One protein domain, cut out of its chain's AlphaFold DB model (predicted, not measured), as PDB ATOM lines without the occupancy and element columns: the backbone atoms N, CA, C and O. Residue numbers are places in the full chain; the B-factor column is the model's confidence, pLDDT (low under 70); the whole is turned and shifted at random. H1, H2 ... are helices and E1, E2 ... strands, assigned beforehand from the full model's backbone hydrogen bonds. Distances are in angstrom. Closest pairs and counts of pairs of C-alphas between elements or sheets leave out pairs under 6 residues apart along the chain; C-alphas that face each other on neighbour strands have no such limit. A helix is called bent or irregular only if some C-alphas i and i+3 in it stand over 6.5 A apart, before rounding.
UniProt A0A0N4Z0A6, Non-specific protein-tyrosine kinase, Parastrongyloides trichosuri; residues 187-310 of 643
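What this domain is: This is residues 187 to 310 of the 643 residues of the protein "Non-specific protein-tyrosine kinase" of Parastrongyloides trichosuri (UniProt A0A0N4Z0A6). A strongly twisted six-strand sheet curls round helix H4, which sits in its hollow, while the first helix, H1, lies over E4 on the side away from H4. H2 packs beside H4, H3 only grazes the sheet, and the last 15 residues, 296 to 310, have no named element. The 124 printed residues run H1 H2 E1 H3 E2 E3 E4 E5 E6 H4, and the mixed sheet has the order E1 E2 E3 E4 E5 E6. The class is mixed, helices and strands; the whole is compact, with a radius of gyration of the C-alphas of 13.8 A, and rounded, spanning 36 by 32 by 30 A.

Where its parts are: Find C-alpha 187 at (48.590, 102.153, -26.016), where H1, residues 187 to 194, begins its 13.7 A. Next come H2, residues 206 to 211, irregular with C-alphas 207 and 210 8.4 A apart, E1, residues 220 to 223, and the short H3, residues 226 to 229. From C-alpha 238 at (36.272, 91.973, -16.261), E2 runs 26.0 A to residue 246; E3, residues 249 to 258, covers 28.4 A, and E4, residues 261 to 269, 25.7 A. After E5, residues 276 to 278, and E6, residues 281 to 283, H4 covers residues 286 to 295 in 14.2 A, ending at (34.152, 97.865, -3.437).

How they stand to each other: Start in the sheet at E2 to E6, a meander, each strand the antiparallel neighbour of the one before; look at N 242 and O 253, 2.9 A, for E2 and E3, N 265 and O 254, 2.8 A, for E3 and E4, N 268 and O 277, 2.9 A, for E4 and E5, and N 276 and O 283, 2.8 A, for E5 and E6. E1 is parallel to E2, with N 221 and O 241 2.9 A apart; E1, H3 and E2 form a strand-helix-strand unit, parallel neighbour strands with a helix between, its crossover right-handed. H4 is on the sheet, its closest C-alphas to E6 being those of Leu 289 and Phe 283, 5.9 A. H2 touches H4, C-alphas 209 and 288 being closest at 5.6 A, at a shallow tilt of 33 degrees, only just on that side of the line, opposite ways. H1 is on the sheet over E4, at a height of 9.2 A. Every O i to N i+4 pair is within hydrogen-bond range in H4; H1 has 0 of 4 but 4 of 5 O i to N i+3 pairs, H2 0 of 2 but 2 of 3, and H3 is too short for an O i to N i+4 pair.

The domain as a whole: The C-alphas of Phe 260 and Lys 272, 37.7 A apart, are the two farthest. The printed part has no cut, and the link from H1 to H2 is long, with 11 residues. Look for pLDDT under 70 in 21 residues, among them 187 to 198.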
ATOM      1  N   GLU A 187      49.317 102.021 -27.296       40.88
ATOM      2  CA  GLU A 187      48.590 102.153 -26.016       40.88
ATOM      3  C   GLU A 187      49.397 102.894 -24.927       40.88
ATOM      4  O   GLU A 187      48.824 103.682 -24.167       40.88
ATOM      5  N   TYR A 188      50.720 102.696 -24.875       49.00
ATOM      6  CA  TYR A 188      51.588 103.239 -23.821       49.00
ATOM      7  C   TYR A 188      51.730 104.776 -23.831       49.00
ATOM      8  O   TYR A 188      52.231 105.348 -22.866       49.00
ATOM      9  N   ALA A 189      51.196 105.493 -24.830       42.44
ATOM     10  CA  ALA A 189      51.077 106.959 -24.771       42.44
ATOM     11  C   ALA A 189      50.351 107.451 -23.493       42.44
ATOM     12  O   ALA A 189      50.698 108.493 -22.942       42.44
ATOM     13  N   LYS A 190      49.421 106.644 -22.955       43.91
ATOM     14  CA  LYS A 190      48.686 106.882 -21.694       43.91
ATOM     15  C   LYS A 190      49.567 106.960 -20.434       43.91
ATOM     16  O   LYS A 190      49.029 107.244 -19.360       43.91
ATOM     17  N   PHE A 191      50.860 106.642 -20.539       45.34
ATOM     18  CA  PHE A 191      51.826 106.623 -19.438       45.34
ATOM     19  C   PHE A 191      52.540 107.977 -19.296       45.34
ATOM     20  O   PHE A 191      52.944 108.338 -18.196       45.34
ATOM     21  N   VAL A 192      52.614 108.781 -20.365       39.62
ATOM     22  CA  VAL A 192      53.182 110.144 -20.321       39.62
ATOM     23  C   VAL A 192      52.344 111.062 -19.413       39.62
ATOM     24  O   VAL A 192      52.885 111.903 -18.699       39.62
ATOM     25  N   ASP A 193      51.033 110.807 -19.313       43.06
ATOM     26  CA  ASP A 193      50.126 111.441 -18.341       43.06
ATOM     27  C   ASP A 193      50.563 111.276 -16.873       43.06
ATOM     28  O   ASP A 193      50.019 111.945 -15.994       43.06
ATOM     29  N   ILE A 194      51.447 110.323 -16.562       49.38
ATOM     30  CA  ILE A 194      51.829 109.940 -15.193       49.38
ATOM     31  C   ILE A 194      53.009 110.780 -14.677       49.38
ATOM     32  O   ILE A 194      53.113 110.987 -13.474       49.38
ATOM     33  N   ILE A 195      53.811 111.346 -15.584       46.19
ATOM     34  CA  ILE A 195      55.017 112.148 -15.303       46.19
ATOM     35  C   ILE A 195      54.709 113.433 -14.512       46.19
ATOM     36  O   ILE A 195      55.554 113.974 -13.798       46.19
ATOM     37  N   THR A 196      53.494 113.967 -14.655       50.59
ATOM     38  CA  THR A 196      53.094 115.203 -13.976       50.59
ATOM     39  C   THR A 196      52.975 114.993 -12.460       50.59
ATOM     40  O   THR A 196      52.312 114.043 -12.037       50.59
ATOM     41  N   PRO A 197      53.553 115.880 -11.619       53.03
ATOM     42  CA  PRO A 197      53.400 115.797 -10.169       53.03
ATOM     43  C   PRO A 197      51.926 115.819  -9.760       53.03
ATOM     44  O   PRO A 197      51.217 116.799  -9.995       53.03
ATOM     45  N   LYS A 198      51.459 114.733  -9.139       63.50
ATOM     46  CA  LYS A 198      50.076 114.579  -8.676       63.50
ATOM     47  C   LYS A 198      50.017 114.612  -7.163       63.50
ATOM     48  O   LYS A 198      50.740 113.885  -6.488       63.50
ATOM     49  N   LYS A 199      49.091 115.413  -6.633       74.69
ATOM     50  CA  LYS A 199      48.673 115.312  -5.236       74.69
ATOM     51  C   LYS A 199      47.832 114.042  -5.090       74.69
ATOM     52  O   LYS A 199      46.658 114.036  -5.450       74.69
ATOM     53  N   LEU A 200      48.464 112.968  -4.628       83.81
ATOM     54  CA  LEU A 200      47.791 111.705  -4.341       83.81
ATOM     55  C   LEU A 200      47.002 111.813  -3.029       83.81
ATOM     56  O   LEU A 200      47.414 112.498  -2.094       83.81
ATOM     57  N   ILE A 201      45.863 111.129  -2.977       85.62
ATOM     58  CA  ILE A 201      45.049 110.951  -1.777       85.62
ATOM     59  C   ILE A 201      45.475 109.626  -1.149       85.62
ATOM     60  O   ILE A 201      45.219 108.561  -1.718       85.62
ATOM     61  N   LYS A 202      46.131 109.692   0.011       86.88
ATOM     62  CA  LYS A 202      46.476 108.507   0.799       86.88
ATOM     63  C   LYS A 202      45.206 107.921   1.410       86.88
ATOM     64  O   LYS A 202      44.430 108.656   2.018       86.88
ATOM     65  N   ILE A 203      44.992 106.620   1.236       85.50
ATOM     66  CA  ILE A 203      43.931 105.871   1.912       85.50
ATOM     67  C   ILE A 203      44.604 104.914   2.896       85.50
ATOM     68  O   ILE A 203      45.039 103.820   2.533       85.50
ATOM     69  N   ASP A 204      44.728 105.351   4.147       79.75
ATOM     70  CA  ASP A 204      45.351 104.558   5.202       79.75
ATOM     71  C   ASP A 204      44.493 103.342   5.594       79.75
ATOM     72  O   ASP A 204      43.284 103.440   5.793       79.75
ATOM     73  N   ASN A 205      45.152 102.186   5.734       68.44
ATOM     74  CA  ASN A 205      44.622 100.948   6.323       68.44
ATOM     75  C   ASN A 205      43.276 100.441   5.757       68.44
ATOM     76  O   ASN A 205      42.492  99.852   6.506       68.44
ATOM     77  N   TYR A 206      43.006 100.625   4.455       74.12
ATOM     78  CA  TYR A 206      41.724 100.265   3.829       74.12
ATOM     79  C   TYR A 206      41.293  98.819   4.139       74.12
ATOM     80  O   TYR A 206      41.856  97.844   3.631       74.12
ATOM     81  N   ASN A 207      40.298  98.683   5.021       72.00
ATOM     82  CA  ASN A 207      39.784  97.416   5.550       72.00
ATOM     83  C   ASN A 207      40.866  96.458   6.130       72.00
ATOM     84  O   ASN A 207      40.607  95.267   6.291       72.00
ATOM     85  N   ASN A 208      42.069  96.952   6.472       67.94
ATOM     86  CA  ASN A 208      43.252  96.166   6.885       67.94
ATOM     87  C   ASN A 208      43.757  95.123   5.845       67.94
ATOM     88  O   ASN A 208      44.484  94.188   6.201       67.94
ATOM     89  N   TYR A 209      43.404  95.254   4.557       65.69
ATOM     90  CA  TYR A 209      43.650  94.193   3.562       65.69
ATOM     91  C   TYR A 209      45.110  94.012   3.124       65.69
ATOM     92  O   TYR A 209      45.441  92.933   2.628       65.69
ATOM     93  N   GLY A 210      46.008  94.969   3.385       64.31
ATOM     94  CA  GLY A 210      47.446  94.819   3.116       64.31
ATOM     95  C   GLY A 210      48.121  93.652   3.856       64.31
ATOM     96  O   GLY A 210      49.219  93.246   3.487       64.31
ATOM     97  N   LYS A 211      47.453  93.056   4.857       74.12
ATOM     98  CA  LYS A 211      47.894  91.833   5.555       74.12
ATOM     99  C   LYS A 211      47.700  90.541   4.746       74.12
ATOM    100  O   LYS A 211      48.179  89.491   5.172       74.12
ATOM    101  N   ARG A 212      46.982  90.572   3.617       81.12
ATOM    102  CA  ARG A 212      46.807  89.401   2.742       81.12
ATOM    103  C   ARG A 212      47.948  89.276   1.742       81.12
ATOM    104  O   ARG A 212      48.394  90.258   1.164       81.12
ATOM    105  N   ASP A 213      48.375  88.045   1.500       85.12
ATOM    106  CA  ASP A 213      49.360  87.695   0.476       85.12
ATOM    107  C   ASP A 213      48.739  87.813  -0.927       85.12
ATOM    108  O   ASP A 213      47.792  87.092  -1.246       85.12
ATOM    109  N   LEU A 214      49.285  88.701  -1.767       87.31
ATOM    110  CA  LEU A 214      48.815  88.947  -3.137       87.31
ATOM    111  C   LEU A 214      48.786  87.666  -3.989       87.31
ATOM    112  O   LEU A 214      47.916  87.528  -4.844       87.31
ATOM    113  N   ASN A 215      49.668  86.695  -3.724       82.69
ATOM    114  CA  ASN A 215      49.707  85.419  -4.450       82.69
ATOM    115  C   ASN A 215      48.473  84.529  -4.193       82.69
ATOM    116  O   ASN A 215      48.290  83.530  -4.887       82.69
ATOM    117  N   LYS A 216      47.633  84.877  -3.208       81.94
ATOM    118  CA  LYS A 216      46.406  84.153  -2.831       81.94
ATOM    119  C   LYS A 216      45.123  84.880  -3.244       81.94
ATOM    120  O   LYS A 216      44.034  84.376  -2.986       81.94
ATOM    121  N   GLU A 217      45.230  86.058  -3.855       86.00
ATOM    122  CA  GLU A 217      44.076  86.825  -4.323       86.00
ATOM    123  C   GLU A 217      43.646  86.337  -5.724       86.00
ATOM    124  O   GLU A 217      44.484  86.251  -6.624       86.00
ATOM    125  N   PRO A 218      42.354  86.026  -5.959       85.25
ATOM    126  CA  PRO A 218      41.906  85.279  -7.145       85.25
ATOM    127  C   PRO A 218      42.061  86.050  -8.463       85.25
ATOM    128  O   PRO A 218      42.083  85.456  -9.535       85.25
ATOM    129  N   TYR A 219      42.191  87.375  -8.390       89.62
ATOM    130  CA  TYR A 219      42.440  88.237  -9.540       89.62
ATOM    131  C   TYR A 219      43.920  88.329  -9.939       89.62
ATOM    132  O   TYR A 219      44.215  88.945 -10.963       89.62
ATOM    133  N   TYR A 220      44.859  87.791  -9.150       89.00
ATOM    134  CA  TYR A 220      46.294  87.948  -9.388       89.00
ATOM    135  C   TYR A 220      46.924  86.704 -10.031       89.00
ATOM    136  O   TYR A 220      47.088  85.654  -9.411       89.00
ATOM    137  N   VAL A 221      47.344  86.845 -11.291       82.69
ATOM    138  CA  VAL A 221      47.844  85.727 -12.109       82.69
ATOM    139  C   VAL A 221      49.346  85.469 -11.955       82.69
ATOM    140  O   VAL A 221      49.863  84.550 -12.577       82.69
ATOM    141  N   GLY A 222      50.078  86.235 -11.141       82.62
ATOM    142  CA  GLY A 222      51.542  86.134 -11.076       82.62
ATOM    143  C   GLY A 222      52.239  86.792 -12.270       82.62
ATOM    144  O   GLY A 222      51.737  87.771 -12.828       82.62
ATOM    145  N   ILE A 223      53.413  86.274 -12.643       79.56
ATOM    146  CA  ILE A 223      54.201  86.766 -13.784       79.56
ATOM    147  C   ILE A 223      53.438  86.492 -15.088       79.56
ATOM    148  O   ILE A 223      53.100  85.347 -15.368       79.56
ATOM    149  N   MET A 224      53.181  87.519 -15.900       80.62
ATOM    150  CA  MET A 224      52.601  87.356 -17.239       80.62
ATOM    151  C   MET A 224      52.954  88.556 -18.125       80.62
ATOM    152  O   MET A 224      52.725  89.712 -17.752       80.62
ATOM    153  N   ASP A 225      53.480  88.288 -19.318       73.38
ATOM    154  CA  ASP A 225      53.848  89.304 -20.304       73.38
ATOM    155  C   ASP A 225      52.627  89.827 -21.094       73.38
ATOM    156  O   ASP A 225      51.474  89.544 -20.764       73.38
ATOM    157  N   TYR A 226      52.858  90.657 -22.116       75.25
ATOM    158  CA  TYR A 226      51.777  91.133 -22.991       75.25
ATOM    159  C   TYR A 226      51.240  90.023 -23.909       75.25
ATOM    160  O   TYR A 226      50.025  89.909 -24.075       75.25
ATOM    161  N   CYS A 227      52.120  89.182 -24.461       68.25
ATOM    162  CA  CYS A 227      51.757  88.163 -25.445       68.25
ATOM    163  C   CYS A 227      50.865  87.069 -24.848       68.25
ATOM    164  O   CYS A 227      49.915  86.632 -25.491       68.25
ATOM    165  N   MET A 228      51.118  86.647 -23.609       75.12
ATOM    166  CA  MET A 228      50.242  85.719 -22.898       75.12
ATOM    167  C   MET A 228      48.948  86.411 -22.441       75.12
ATOM    168  O   MET A 228      47.870  85.831 -22.564       75.12
ATOM    169  N   ALA A 229      49.022  87.672 -21.990       80.88
ATOM    170  CA  ALA A 229      47.852  88.436 -21.549       80.88
ATOM    171  C   ALA A 229      46.831  88.709 -22.667       80.88
ATOM    172  O   ALA A 229      45.634  88.735 -22.385       80.88
ATOM    173  N   SER A 230      47.266  88.880 -23.919       79.62
ATOM    174  CA  SER A 230      46.366  89.093 -25.064       79.62
ATOM    175  C   SER A 230      45.573  87.846 -25.477       79.62
ATOM    176  O   SER A 230      44.538  87.971 -26.127       79.62
ATOM    177  N   HIS A 231      46.003  86.655 -25.047       77.69
ATOM    178  CA  HIS A 231      45.290  85.389 -25.263       77.69
ATOM    179  C   HIS A 231      44.323  85.031 -24.117       77.69
ATOM    180  O   HIS A 231      43.544  84.080 -24.239       77.69
ATOM    181  N   VAL A 232      44.324  85.780 -23.004       82.31
ATOM    182  CA  VAL A 232      43.381  85.571 -21.896       82.31
ATOM    183  C   VAL A 232      41.983  86.013 -22.325       82.31
ATOM    184  O   VAL A 232      41.727  87.194 -22.543       82.31
ATOM    185  N   LYS A 233      41.045  85.064 -22.403       85.19
ATOM    186  CA  LYS A 233      39.636  85.356 -22.705       85.19
ATOM    187  C   LYS A 233      39.008  86.158 -21.565       85.19
ATOM    188  O   LYS A 233      39.075  85.767 -20.400       85.19
ATOM    189  N   ILE A 234      38.385  87.280 -21.891       89.31
ATOM    190  CA  ILE A 234      37.934  88.262 -20.907       89.31
ATOM    191  C   ILE A 234      36.691  88.980 -21.447       89.31
ATOM    192  O   ILE A 234      36.631  89.299 -22.634       89.31
ATOM    193  N   LYS A 235      35.667  89.157 -20.608       88.44
ATOM    194  CA  LYS A 235      34.428  89.873 -20.962       88.44
ATOM    195  C   LYS A 235      34.546  91.358 -20.614       88.44
ATOM    196  O   LYS A 235      35.431  91.754 -19.858       88.44
ATOM    197  N   ASP A 236      33.633  92.173 -21.137       86.19
ATOM    198  CA  ASP A 236      33.581  93.599 -20.801       86.19
ATOM    199  C   ASP A 236      33.387  93.813 -19.288       86.19
ATOM    200  O   ASP A 236      32.640  93.077 -18.641       86.19
ATOM    201  N   GLY A 237      34.132  94.754 -18.705       77.50
ATOM    202  CA  GLY A 237      34.140  95.028 -17.264       77.50
ATOM    203  C   GLY A 237      34.923  94.029 -16.397       77.50
ATOM    204  O   GLY A 237      35.144  94.303 -15.210       77.50
ATOM    205  N   GLN A 238      35.387  92.907 -16.961       91.88
ATOM    206  CA  GLN A 238      36.272  91.973 -16.261       91.88
ATOM    207  C   GLN A 238      37.716  92.489 -16.206       91.88
ATOM    208  O   GLN A 238      38.161  93.259 -17.066       91.88
ATOM    209  N   PHE A 239      38.489  92.019 -15.225       93.56
ATOM    210  CA  PHE A 239      39.925  92.302 -15.122       93.56
ATOM    211  C   PHE A 239      40.744  91.119 -14.574       93.56
ATOM    212  O   PHE A 239      40.206  90.127 -14.087       93.56
ATOM    213  N   PHE A 240      42.065  91.253 -14.627       93.31
ATOM    214  CA  PHE A 240      43.026  90.518 -13.806       93.31
ATOM    215  C   PHE A 240      44.275  91.381 -13.569       93.31
ATOM    216  O   PHE A 240      44.507  92.369 -14.271       93.31
ATOM    217  N   VAL A 241      45.090  91.027 -12.580       92.38
ATOM    218  CA  VAL A 241      46.342  91.711 -12.235       92.38
ATOM    219  C   VAL A 241      47.506  90.776 -12.514       92.38
ATOM    220  O   VAL A 241      47.537  89.653 -12.017       92.38
ATOM    221  N   ARG A 242      48.480  91.250 -13.288       89.00
ATOM    222  CA  ARG A 242      49.721  90.531 -13.600       89.00
ATOM    223  C   ARG A 242      50.946  91.299 -13.128       89.00
ATOM    224  O   ARG A 242      50.906  92.526 -13.024       89.00
ATOM    225  N   ARG A 243      52.032  90.575 -12.878       85.75
ATOM    226  CA  ARG A 243      53.369  91.112 -12.619       85.75
ATOM    227  C   ARG A 243      54.227  90.983 -13.879       85.75
ATOM    228  O   ARG A 243      54.088  90.019 -14.630       85.75
ATOM    229  N   VAL A 244      55.115  91.939 -14.097       77.06
ATOM    230  CA  VAL A 244      56.227  91.866 -15.048       77.06
ATOM    231  C   VAL A 244      57.466  92.293 -14.278       77.06
ATOM    232  O   VAL A 244      57.482  93.384 -13.716       77.06
ATOM    233  N   ASP A 245      58.481  91.443 -14.223       71.25
ATOM    234  CA  ASP A 245      59.719  91.754 -13.509       71.25
ATOM    235  C   ASP A 245      60.708  92.439 -14.467       71.25
ATOM    236  O   ASP A 245      60.890  92.007 -15.611       71.25
ATOM    237  N   PHE A 246      61.283  93.563 -14.033       58.03
ATOM    238  CA  PHE A 246      62.084  94.459 -14.864       58.03
ATOM    239  C   PHE A 246      63.358  94.872 -14.118       58.03
ATOM    240  O   PHE A 246      63.348  95.778 -13.288       58.03
ATOM    241  N   TYR A 247      64.462  94.182 -14.424       63.75
ATOM    242  CA  TYR A 247      65.662  94.165 -13.578       63.75
ATOM    243  C   TYR A 247      65.278  93.775 -12.139       63.75
ATOM    244  O   TYR A 247      64.673  92.722 -11.954       63.75
ATOM    245  N   ASP A 248      65.586  94.616 -11.154       58.59
ATOM    246  CA  ASP A 248      65.343  94.352  -9.733       58.59
ATOM    247  C   ASP A 248      63.977  94.880  -9.234       58.59
ATOM    248  O   ASP A 248      63.657  94.743  -8.053       58.59
ATOM    249  N   GLU A 249      63.145  95.469 -10.109       66.69
ATOM    250  CA  GLU A 249      61.802  95.957  -9.758       66.69
ATOM    251  C   GLU A 249      60.669  95.119 -10.377       66.69
ATOM    252  O   GLU A 249      60.576  94.928 -11.592       66.69
ATOM    253  N   SER A 250      59.736  94.677  -9.529       74.81
ATOM    254  CA  SER A 250      58.470  94.069  -9.947       74.81
ATOM    255  C   SER A 250      57.416  95.124 -10.287       74.81
ATOM    256  O   SER A 250      56.984  95.895  -9.426       74.81
ATOM    257  N   VAL A 251      56.928  95.097 -11.524       81.62
ATOM    258  CA  VAL A 251      55.931  96.029 -12.061       81.62
ATOM    259  C   VAL A 251      54.555  95.356 -12.122       81.62
ATOM    260  O   VAL A 251      54.419  94.271 -12.685       81.62
ATOM    261  N   TYR A 252      53.512  95.993 -11.583       88.06
ATOM    262  CA  TYR A 252      52.152  95.432 -11.541       88.06
ATOM    263  C   TYR A 252      51.222  96.099 -12.561       88.06
ATOM    264  O   TYR A 252      51.197  97.322 -12.694       88.06
ATOM    265  N   ILE A 253      50.436  95.302 -13.286       89.44
ATOM    266  CA  ILE A 253      49.581  95.757 -14.389       89.44
ATOM    267  C   ILE A 253      48.174  95.173 -14.236       89.44
ATOM    268  O   ILE A 253      47.992  93.956 -14.261       89.44
ATOM    269  N   ILE A 254      47.168  96.044 -14.163       91.50
ATOM    270  CA  ILE A 254      45.757  95.674 -14.315       91.50
ATOM    271  C   ILE A 254      45.479  95.499 -15.808       91.50
ATOM    272  O   ILE A 254      45.640  96.438 -16.589       91.50
ATOM    273  N   THR A 255      45.060  94.309 -16.219       91.06
ATOM    274  CA  THR A 255      44.571  94.033 -17.574       91.06
ATOM    275  C   THR A 255      43.056  93.885 -17.527       91.06
ATOM    276  O   THR A 255      42.541  93.139 -16.701       91.06
ATOM    277  N   THR A 256      42.334  94.617 -18.370       90.94
ATOM    278  CA  THR A 256      40.862  94.668 -18.375       90.94
ATOM    279  C   THR A 256      40.341  94.854 -19.797       90.94
ATOM    280  O   THR A 256      41.061  95.369 -20.653       90.94
ATOM    281  N   PHE A 257      39.113  94.425 -20.070       86.44
ATOM    282  CA  PHE A 257      38.471  94.572 -21.375       86.44
ATOM    283  C   PHE A 257      37.305  95.550 -21.260       86.44
ATOM    284  O   PHE A 257      36.464  95.407 -20.373       86.44
ATOM    285  N   PHE A 258      37.290  96.569 -22.119       84.00
ATOM    286  CA  PHE A 258      36.268  97.612 -22.088       84.00
ATOM    287  C   PHE A 258      36.048  98.231 -23.470       84.00
ATOM    288  O   PHE A 258      37.013  98.634 -24.137       84.00
ATOM    289  N   ASN A 259      34.784  98.342 -23.880       83.19
ATOM    290  CA  ASN A 259      34.347  98.807 -25.198       83.19
ATOM    291  C   ASN A 259      35.063  98.055 -26.335       83.19
ATOM    292  O   ASN A 259      35.667  98.667 -27.216       83.19
ATOM    293  N   PHE A 260      35.028  96.719 -26.278       80.06
ATOM    294  CA  PHE A 260      35.646  95.796 -27.246       80.06
ATOM    295  C   PHE A 260      37.178  95.881 -27.389       80.06
ATOM    296  O   PHE A 260      37.740  95.298 -28.316       80.06
ATOM    297  N   VAL A 261      37.878  96.572 -26.483       82.56
ATOM    298  CA  VAL A 261      39.340  96.712 -26.532       82.56
ATOM    299  C   VAL A 261      39.975  96.245 -25.225       82.56
ATOM    300  O   VAL A 261      39.591  96.682 -24.138       82.56
ATOM    301  N   LEU A 262      40.996  95.392 -25.339       82.56
ATOM    302  CA  LEU A 262      41.856  95.007 -24.223       82.56
ATOM    303  C   LEU A 262      42.745  96.191 -23.818       82.56
ATOM    304  O   LEU A 262      43.357  96.841 -24.666       82.56
ATOM    305  N   ARG A 263      42.812  96.483 -22.522       84.19
ATOM    306  CA  ARG A 263      43.550  97.614 -21.950       84.19
ATOM    307  C   ARG A 263      44.505  97.134 -20.869       84.19
ATOM    308  O   ARG A 263      44.165  96.255 -20.076       84.19
ATOM    309  N   HIS A 264      45.661  97.784 -20.784       85.50
ATOM    310  CA  HIS A 264      46.657  97.532 -19.745       85.50
ATOM    311  C   HIS A 264      46.951  98.823 -18.973       85.50
ATOM    312  O   HIS A 264      47.342  99.835 -19.558       85.50
ATOM    313  N   TYR A 265      46.766  98.782 -17.655       84.31
ATOM    314  CA  TYR A 265      46.985  99.904 -16.747       84.31
ATOM    315  C   TYR A 265      48.070  99.558 -15.736       84.31
ATOM    316  O   TYR A 265      47.897  98.682 -14.891       84.31
ATOM    317  N   LEU A 266      49.189 100.272 -15.827       81.94
ATOM    318  CA  LEU A 266      50.271 100.210 -14.856       81.94
ATOM    319  C   LEU A 266      49.799 100.721 -13.486       81.94
ATOM    320  O   LEU A 266      49.273 101.832 -13.380       81.94
ATOM    321  N   ILE A 267      50.023  99.916 -12.450       86.19
ATOM    322  CA  ILE A 267      49.996 100.353 -11.057       86.19
ATOM    323  C   ILE A 267      51.359 100.974 -10.760       86.19
ATOM    324  O   ILE A 267      52.394 100.317 -10.863       86.19
ATOM    325  N   MET A 268      51.353 102.251 -10.405       82.88
ATOM    326  CA  MET A 268      52.560 103.004 -10.090       82.88
ATOM    327  C   MET A 268      52.967 102.808  -8.632       82.88
ATOM    328  O   MET A 268      52.137 102.461  -7.792       82.88
ATOM    329  N   ARG A 269      54.229 103.113  -8.319       81.31
ATOM    330  CA  ARG A 269      54.760 103.147  -6.953       81.31
ATOM    331  C   ARG A 269      55.300 104.544  -6.626       81.31
ATOM    332  O   ARG A 269      55.889 105.186  -7.495       81.31
ATOM    333  N   THR A 270      55.088 105.049  -5.412       78.31
ATOM    334  CA  THR A 270      55.770 106.261  -4.919       78.31
ATOM    335  C   THR A 270      57.158 105.889  -4.400       78.31
ATOM    336  O   THR A 270      57.334 104.816  -3.830       78.31
ATOM    337  N   THR A 271      58.160 106.751  -4.574       71.31
ATOM    338  CA  THR A 271      59.538 106.415  -4.166       71.31
ATOM    339  C   THR A 271      59.830 106.697  -2.694       71.31
ATOM    340  O   THR A 271      60.567 105.940  -2.077       71.31
ATOM    341  N   LYS A 272      59.239 107.751  -2.110       72.50
ATOM    342  CA  LYS A 272      59.476 108.127  -0.702       72.50
ATOM    343  C   LYS A 272      58.822 107.181   0.308       72.50
ATOM    344  O   LYS A 272      59.406 106.920   1.348       72.50
ATOM    345  N   GLU A 273      57.621 106.688   0.003       78.62
ATOM    346  CA  GLU A 273      56.831 105.832   0.907       78.62
ATOM    347  C   GLU A 273      56.599 104.417   0.343       78.62
ATOM    348  O   GLU A 273      56.011 103.574   1.010       78.62
ATOM    349  N   GLY A 274      57.028 104.125  -0.892       81.19
ATOM    350  CA  GLY A 274      56.841 102.810  -1.516       81.19
ATOM    351  C   GLY A 274      55.391 102.469  -1.894       81.19
ATOM    352  O   GLY A 274      55.131 101.317  -2.245       81.19
ATOM    353  N   MET A 275      54.472 103.440  -1.828       84.94
ATOM    354  CA  MET A 275      53.013 103.266  -1.899       84.94
ATOM    355  C   MET A 275      52.528 102.980  -3.320       84.94
ATOM    356  O   MET A 275      52.943 103.654  -4.264       84.94
ATOM    357  N   TYR A 276      51.588 102.053  -3.476       87.88
ATOM    358  CA  TYR A 276      50.992 101.714  -4.768       87.88
ATOM    359  C   TYR A 276      49.846 102.664  -5.109       87.88
ATOM    360  O   TYR A 276      49.013 102.964  -4.253       87.88
ATOM    361  N   TYR A 277      49.776 103.141  -6.354       86.81
ATOM    362  CA  TYR A 277      48.727 104.064  -6.784       86.81
ATOM    363  C   TYR A 277      48.281 103.863  -8.231       86.81
ATOM    364  O   TYR A 277      49.048 103.476  -9.115       86.81
ATOM    365  N   ILE A 278      47.015 104.193  -8.480       80.50
ATOM    366  CA  ILE A 278      46.462 104.360  -9.822       80.50
ATOM    367  C   ILE A 278      45.612 105.633  -9.839       80.50
ATOM    368  O   ILE A 278      44.829 105.901  -8.925       80.50
ATOM    369  N   LYS A 279      45.807 106.462 -10.873       80.12
ATOM    370  CA  LYS A 279      45.162 107.777 -11.042       80.12
ATOM    371  C   LYS A 279      45.424 108.751  -9.876       80.12
ATOM    372  O   LYS A 279      46.367 109.530  -9.986       80.12
ATOM    373  N   ASN A 280      44.617 108.716  -8.810       83.25
ATOM    374  CA  ASN A 280      44.597 109.722  -7.735       83.25
ATOM    375  C   ASN A 280      44.777 109.151  -6.317       83.25
ATOM    376  O   ASN A 280      45.074 109.929  -5.416       83.25
ATOM    377  N   TYR A 281      44.573 107.850  -6.095       88.31
ATOM    378  CA  TYR A 281      44.545 107.250  -4.753       88.31
ATOM    379  C   TYR A 281      45.766 106.358  -4.535       88.31
ATOM    380  O   TYR A 281      46.114 105.589  -5.437       88.31
ATOM    381  N   CYS A 282      46.408 106.452  -3.366       90.06
ATOM    382  CA  CYS A 282      47.562 105.632  -2.997       90.06
ATOM    383  C   CYS A 282      47.346 104.825  -1.705       90.06
ATOM    384  O   CYS A 282      46.673 105.268  -0.773       90.06
ATOM    385  N   PHE A 283      47.934 103.627  -1.684       91.62
ATOM    386  CA  PHE A 283      47.693 102.551  -0.721       91.62
ATOM    387  C   PHE A 283      49.012 101.853  -0.358       91.62
ATOM    388  O   PHE A 283      49.965 101.889  -1.142       91.62
ATOM    389  N   ASN A 284      49.076 101.179   0.793       89.75
ATOM    390  CA  ASN A 284      50.290 100.459   1.210       89.75
ATOM    391  C   ASN A 284      50.540  99.209   0.344       89.75
ATOM    392  O   ASN A 284      51.673  98.746   0.218       89.75
ATOM    393  N   SER A 285      49.486  98.665  -0.271       91.69
ATOM    394  CA  SER A 285      49.516  97.418  -1.040       91.69
ATOM    395  C   SER A 285      48.700  97.482  -2.337       91.69
ATOM    396  O   SER A 285      47.762  98.269  -2.481       91.69
ATOM    397  N   VAL A 286      49.023  96.592  -3.283       92.00
ATOM    398  CA  VAL A 286      48.218  96.358  -4.497       92.00
ATOM    399  C   VAL A 286      46.826  95.824  -4.128       92.00
ATOM    400  O   VAL A 286      45.836  96.179  -4.762       92.00
ATOM    401  N   GLN A 287      46.745  95.016  -3.071       93.00
ATOM    402  CA  GLN A 287      45.530  94.386  -2.560       93.00
ATOM    403  C   GLN A 287      44.497  95.437  -2.124       93.00
ATOM    404  O   GLN A 287      43.342  95.380  -2.541       93.00
ATOM    405  N   GLU A 288      44.917  96.432  -1.337       92.62
ATOM    406  CA  GLU A 288      44.067  97.551  -0.903       92.62
ATOM    407  C   GLU A 288      43.603  98.411  -2.085       92.62
ATOM    408  O   GLU A 288      42.422  98.749  -2.161       92.62
ATOM    409  N   LEU A 289      44.497  98.698  -3.038       93.12
ATOM    410  CA  LEU A 289      44.190  99.457  -4.254       93.12
ATOM    411  C   LEU A 289      43.106  98.772  -5.095       93.12
ATOM    412  O   LEU A 289      42.099  99.393  -5.442       93.12
ATOM    413  N   ILE A 290      43.294  97.490  -5.416       93.50
ATOM    414  CA  ILE A 290      42.334  96.718  -6.215       93.50
ATOM    415  C   ILE A 290      41.003  96.603  -5.471       93.50
ATOM    416  O   ILE A 290      39.946  96.824  -6.067       93.50
ATOM    417  N   ARG A 291      41.045  96.329  -4.162       90.62
ATOM    418  CA  ARG A 291      39.842  96.204  -3.337       90.62
ATOM    419  C   ARG A 291      39.052  97.510  -3.257       90.62
ATOM    420  O   ARG A 291      37.843  97.477  -3.459       90.62
ATOM    421  N   PHE A 292      39.706  98.652  -3.049       92.62
ATOM    422  CA  PHE A 292      39.053  99.965  -3.046       92.62
ATOM    423  C   PHE A 292      38.309 100.231  -4.362       92.62
ATOM    424  O   PHE A 292      37.132 100.593  -4.351       92.62
ATOM    425  N   HIS A 293      38.959  99.986  -5.504       91.94
ATOM    426  CA  HIS A 293      38.342 100.168  -6.820       91.94
ATOM    427  C   HIS A 293      37.191  99.178  -7.096       91.94
ATOM    428  O   HIS A 293      36.234  99.541  -7.784       91.94
ATOM    429  N   LEU A 294      37.242  97.966  -6.529       90.69
ATOM    430  CA  LEU A 294      36.171  96.966  -6.605       90.69
ATOM    431  C   LEU A 294      34.975  97.260  -5.694       90.69
ATOM    432  O   LEU A 294      33.840  97.077  -6.133       90.69
ATOM    433  N   GLU A 295      35.204  97.663  -4.445       90.75
ATOM    434  CA  GLU A 295      34.152  97.865  -3.437       90.75
ATOM    435  C   GLU A 295      33.480  99.229  -3.599       90.75
ATOM    436  O   GLU A 295      32.261  99.310  -3.690       90.75
ATOM    437  N   GLN A 296      34.268 100.303  -3.703       90.38
ATOM    438  CA  GLN A 296      33.755 101.679  -3.792       90.38
ATOM    439  C   GLN A 296      33.313 102.069  -5.212       90.38
ATOM    440  O   GLN A 296      32.917 103.210  -5.440       90.38
ATOM    441  N   LYS A 297      33.446 101.152  -6.185       91.38
ATOM    442  CA  LYS A 297      33.184 101.364  -7.621       91.38
ATOM    443  C   LYS A 297      33.741 102.696  -8.142       91.38
ATOM    444  O   LYS A 297      33.095 103.426  -8.886       91.38
ATOM    445  N   VAL A 298      34.989 102.999  -7.783       90.50
ATOM    446  CA  VAL A 298      35.726 104.170  -8.283       90.50
ATOM    447  C   VAL A 298      36.429 103.803  -9.600       90.50
ATOM    448  O   VAL A 298      37.089 102.764  -9.653       90.50
ATOM    449  N   PRO A 299      36.376 104.624 -10.667       89.69
ATOM    450  CA  PRO A 299      36.978 104.263 -11.949       89.69
ATOM    451  C   PRO A 299      38.500 104.481 -11.962       89.69
ATOM    452  O   PRO A 299      38.984 105.576 -11.637       89.69
ATOM    453  N   ILE A 300      39.245 103.461 -12.406       86.75
ATOM    454  CA  ILE A 300      40.718 103.428 -12.433       86.75
ATOM    455  C   ILE A 300      41.318 104.450 -13.411       86.75
ATOM    456  O   ILE A 300      42.239 105.176 -13.049       86.75
ATOM    457  N   LYS A 301      40.773 104.581 -14.627       81.00
ATOM    458  CA  LYS A 301      41.092 105.654 -15.591       81.00
ATOM    459  C   LYS A 301      39.907 105.835 -16.548       81.00
ATOM    460  O   LYS A 301      39.268 104.860 -16.912       81.00
ATOM    461  N   ASN A 302      39.605 107.078 -16.929       80.38
ATOM    462  CA  ASN A 302      38.642 107.453 -17.980       80.38
ATOM    463  C   ASN A 302      37.296 106.681 -17.977       80.38
ATOM    464  O   ASN A 302      36.867 106.198 -19.017       80.38
ATOM    465  N   GLY A 303      36.643 106.551 -16.816       82.94
ATOM    466  CA  GLY A 303      35.336 105.880 -16.704       82.94
ATOM    467  C   GLY A 303      35.372 104.347 -16.735       82.94
ATOM    468  O   GLY A 303      34.321 103.730 -16.803       82.94
ATOM    469  N   ILE A 304      36.554 103.727 -16.668       86.56
ATOM    470  CA  ILE A 304      36.705 102.267 -16.593       86.56
ATOM    471  C   ILE A 304      36.695 101.840 -15.126       86.56
ATOM    472  O   ILE A 304      37.520 102.308 -14.336       86.56
ATOM    473  N   PHE A 305      35.770 100.952 -14.776       90.06
ATOM    474  CA  PHE A 305      35.559 100.415 -13.432       90.06
ATOM    475  C   PHE A 305      36.009  98.950 -13.359       90.06
ATOM    476  O   PHE A 305      36.094  98.275 -14.382       90.06
ATOM    477  N   LEU A 306      36.266  98.450 -12.147       90.38
ATOM    478  CA  LEU A 306      36.484  97.022 -11.909       90.38
ATOM    479  C   LEU A 306      35.172  96.400 -11.404       90.38
ATOM    480  O   LEU A 306      34.653  96.794 -10.351       90.38
ATOM    481  N   TYR A 307      34.620  95.443 -12.149       88.00
ATOM    482  CA  TYR A 307      33.376  94.763 -11.772       88.00
ATOM    483  C   TYR A 307      33.647  93.406 -11.123       88.00
ATOM    484  O   TYR A 307      33.364  93.252  -9.935       88.00
ATOM    485  N   GLU A 308      34.247  92.484 -11.875       91.25
ATOM    486  CA  GLU A 308      34.586  91.110 -11.475       91.25
ATOM    487  C   GLU A 308      35.937  90.693 -12.094       91.25
ATOM    488  O   GLU A 308      36.401  91.318 -13.050       91.25
ATOM    489  N   TRP A 309      36.591  89.652 -11.578       91.31
ATOM    490  CA  TRP A 309      37.820  89.119 -12.184       91.31
ATOM    491  C   TRP A 309      37.526  88.013 -13.212       91.31
ATOM    492  O   TRP A 309      36.455  87.411 -13.196       91.31
ATOM    493  N   THR A 310      38.468  87.737 -14.122       88.06
ATOM    494  CA  THR A 310      38.317  86.646 -15.105       88.06
ATOM    495  C   THR A 310      38.838  85.301 -14.594       88.06
ATOM    496  O   THR A 310      39.997  85.152 -14.214       88.06
TER     497      THR A 310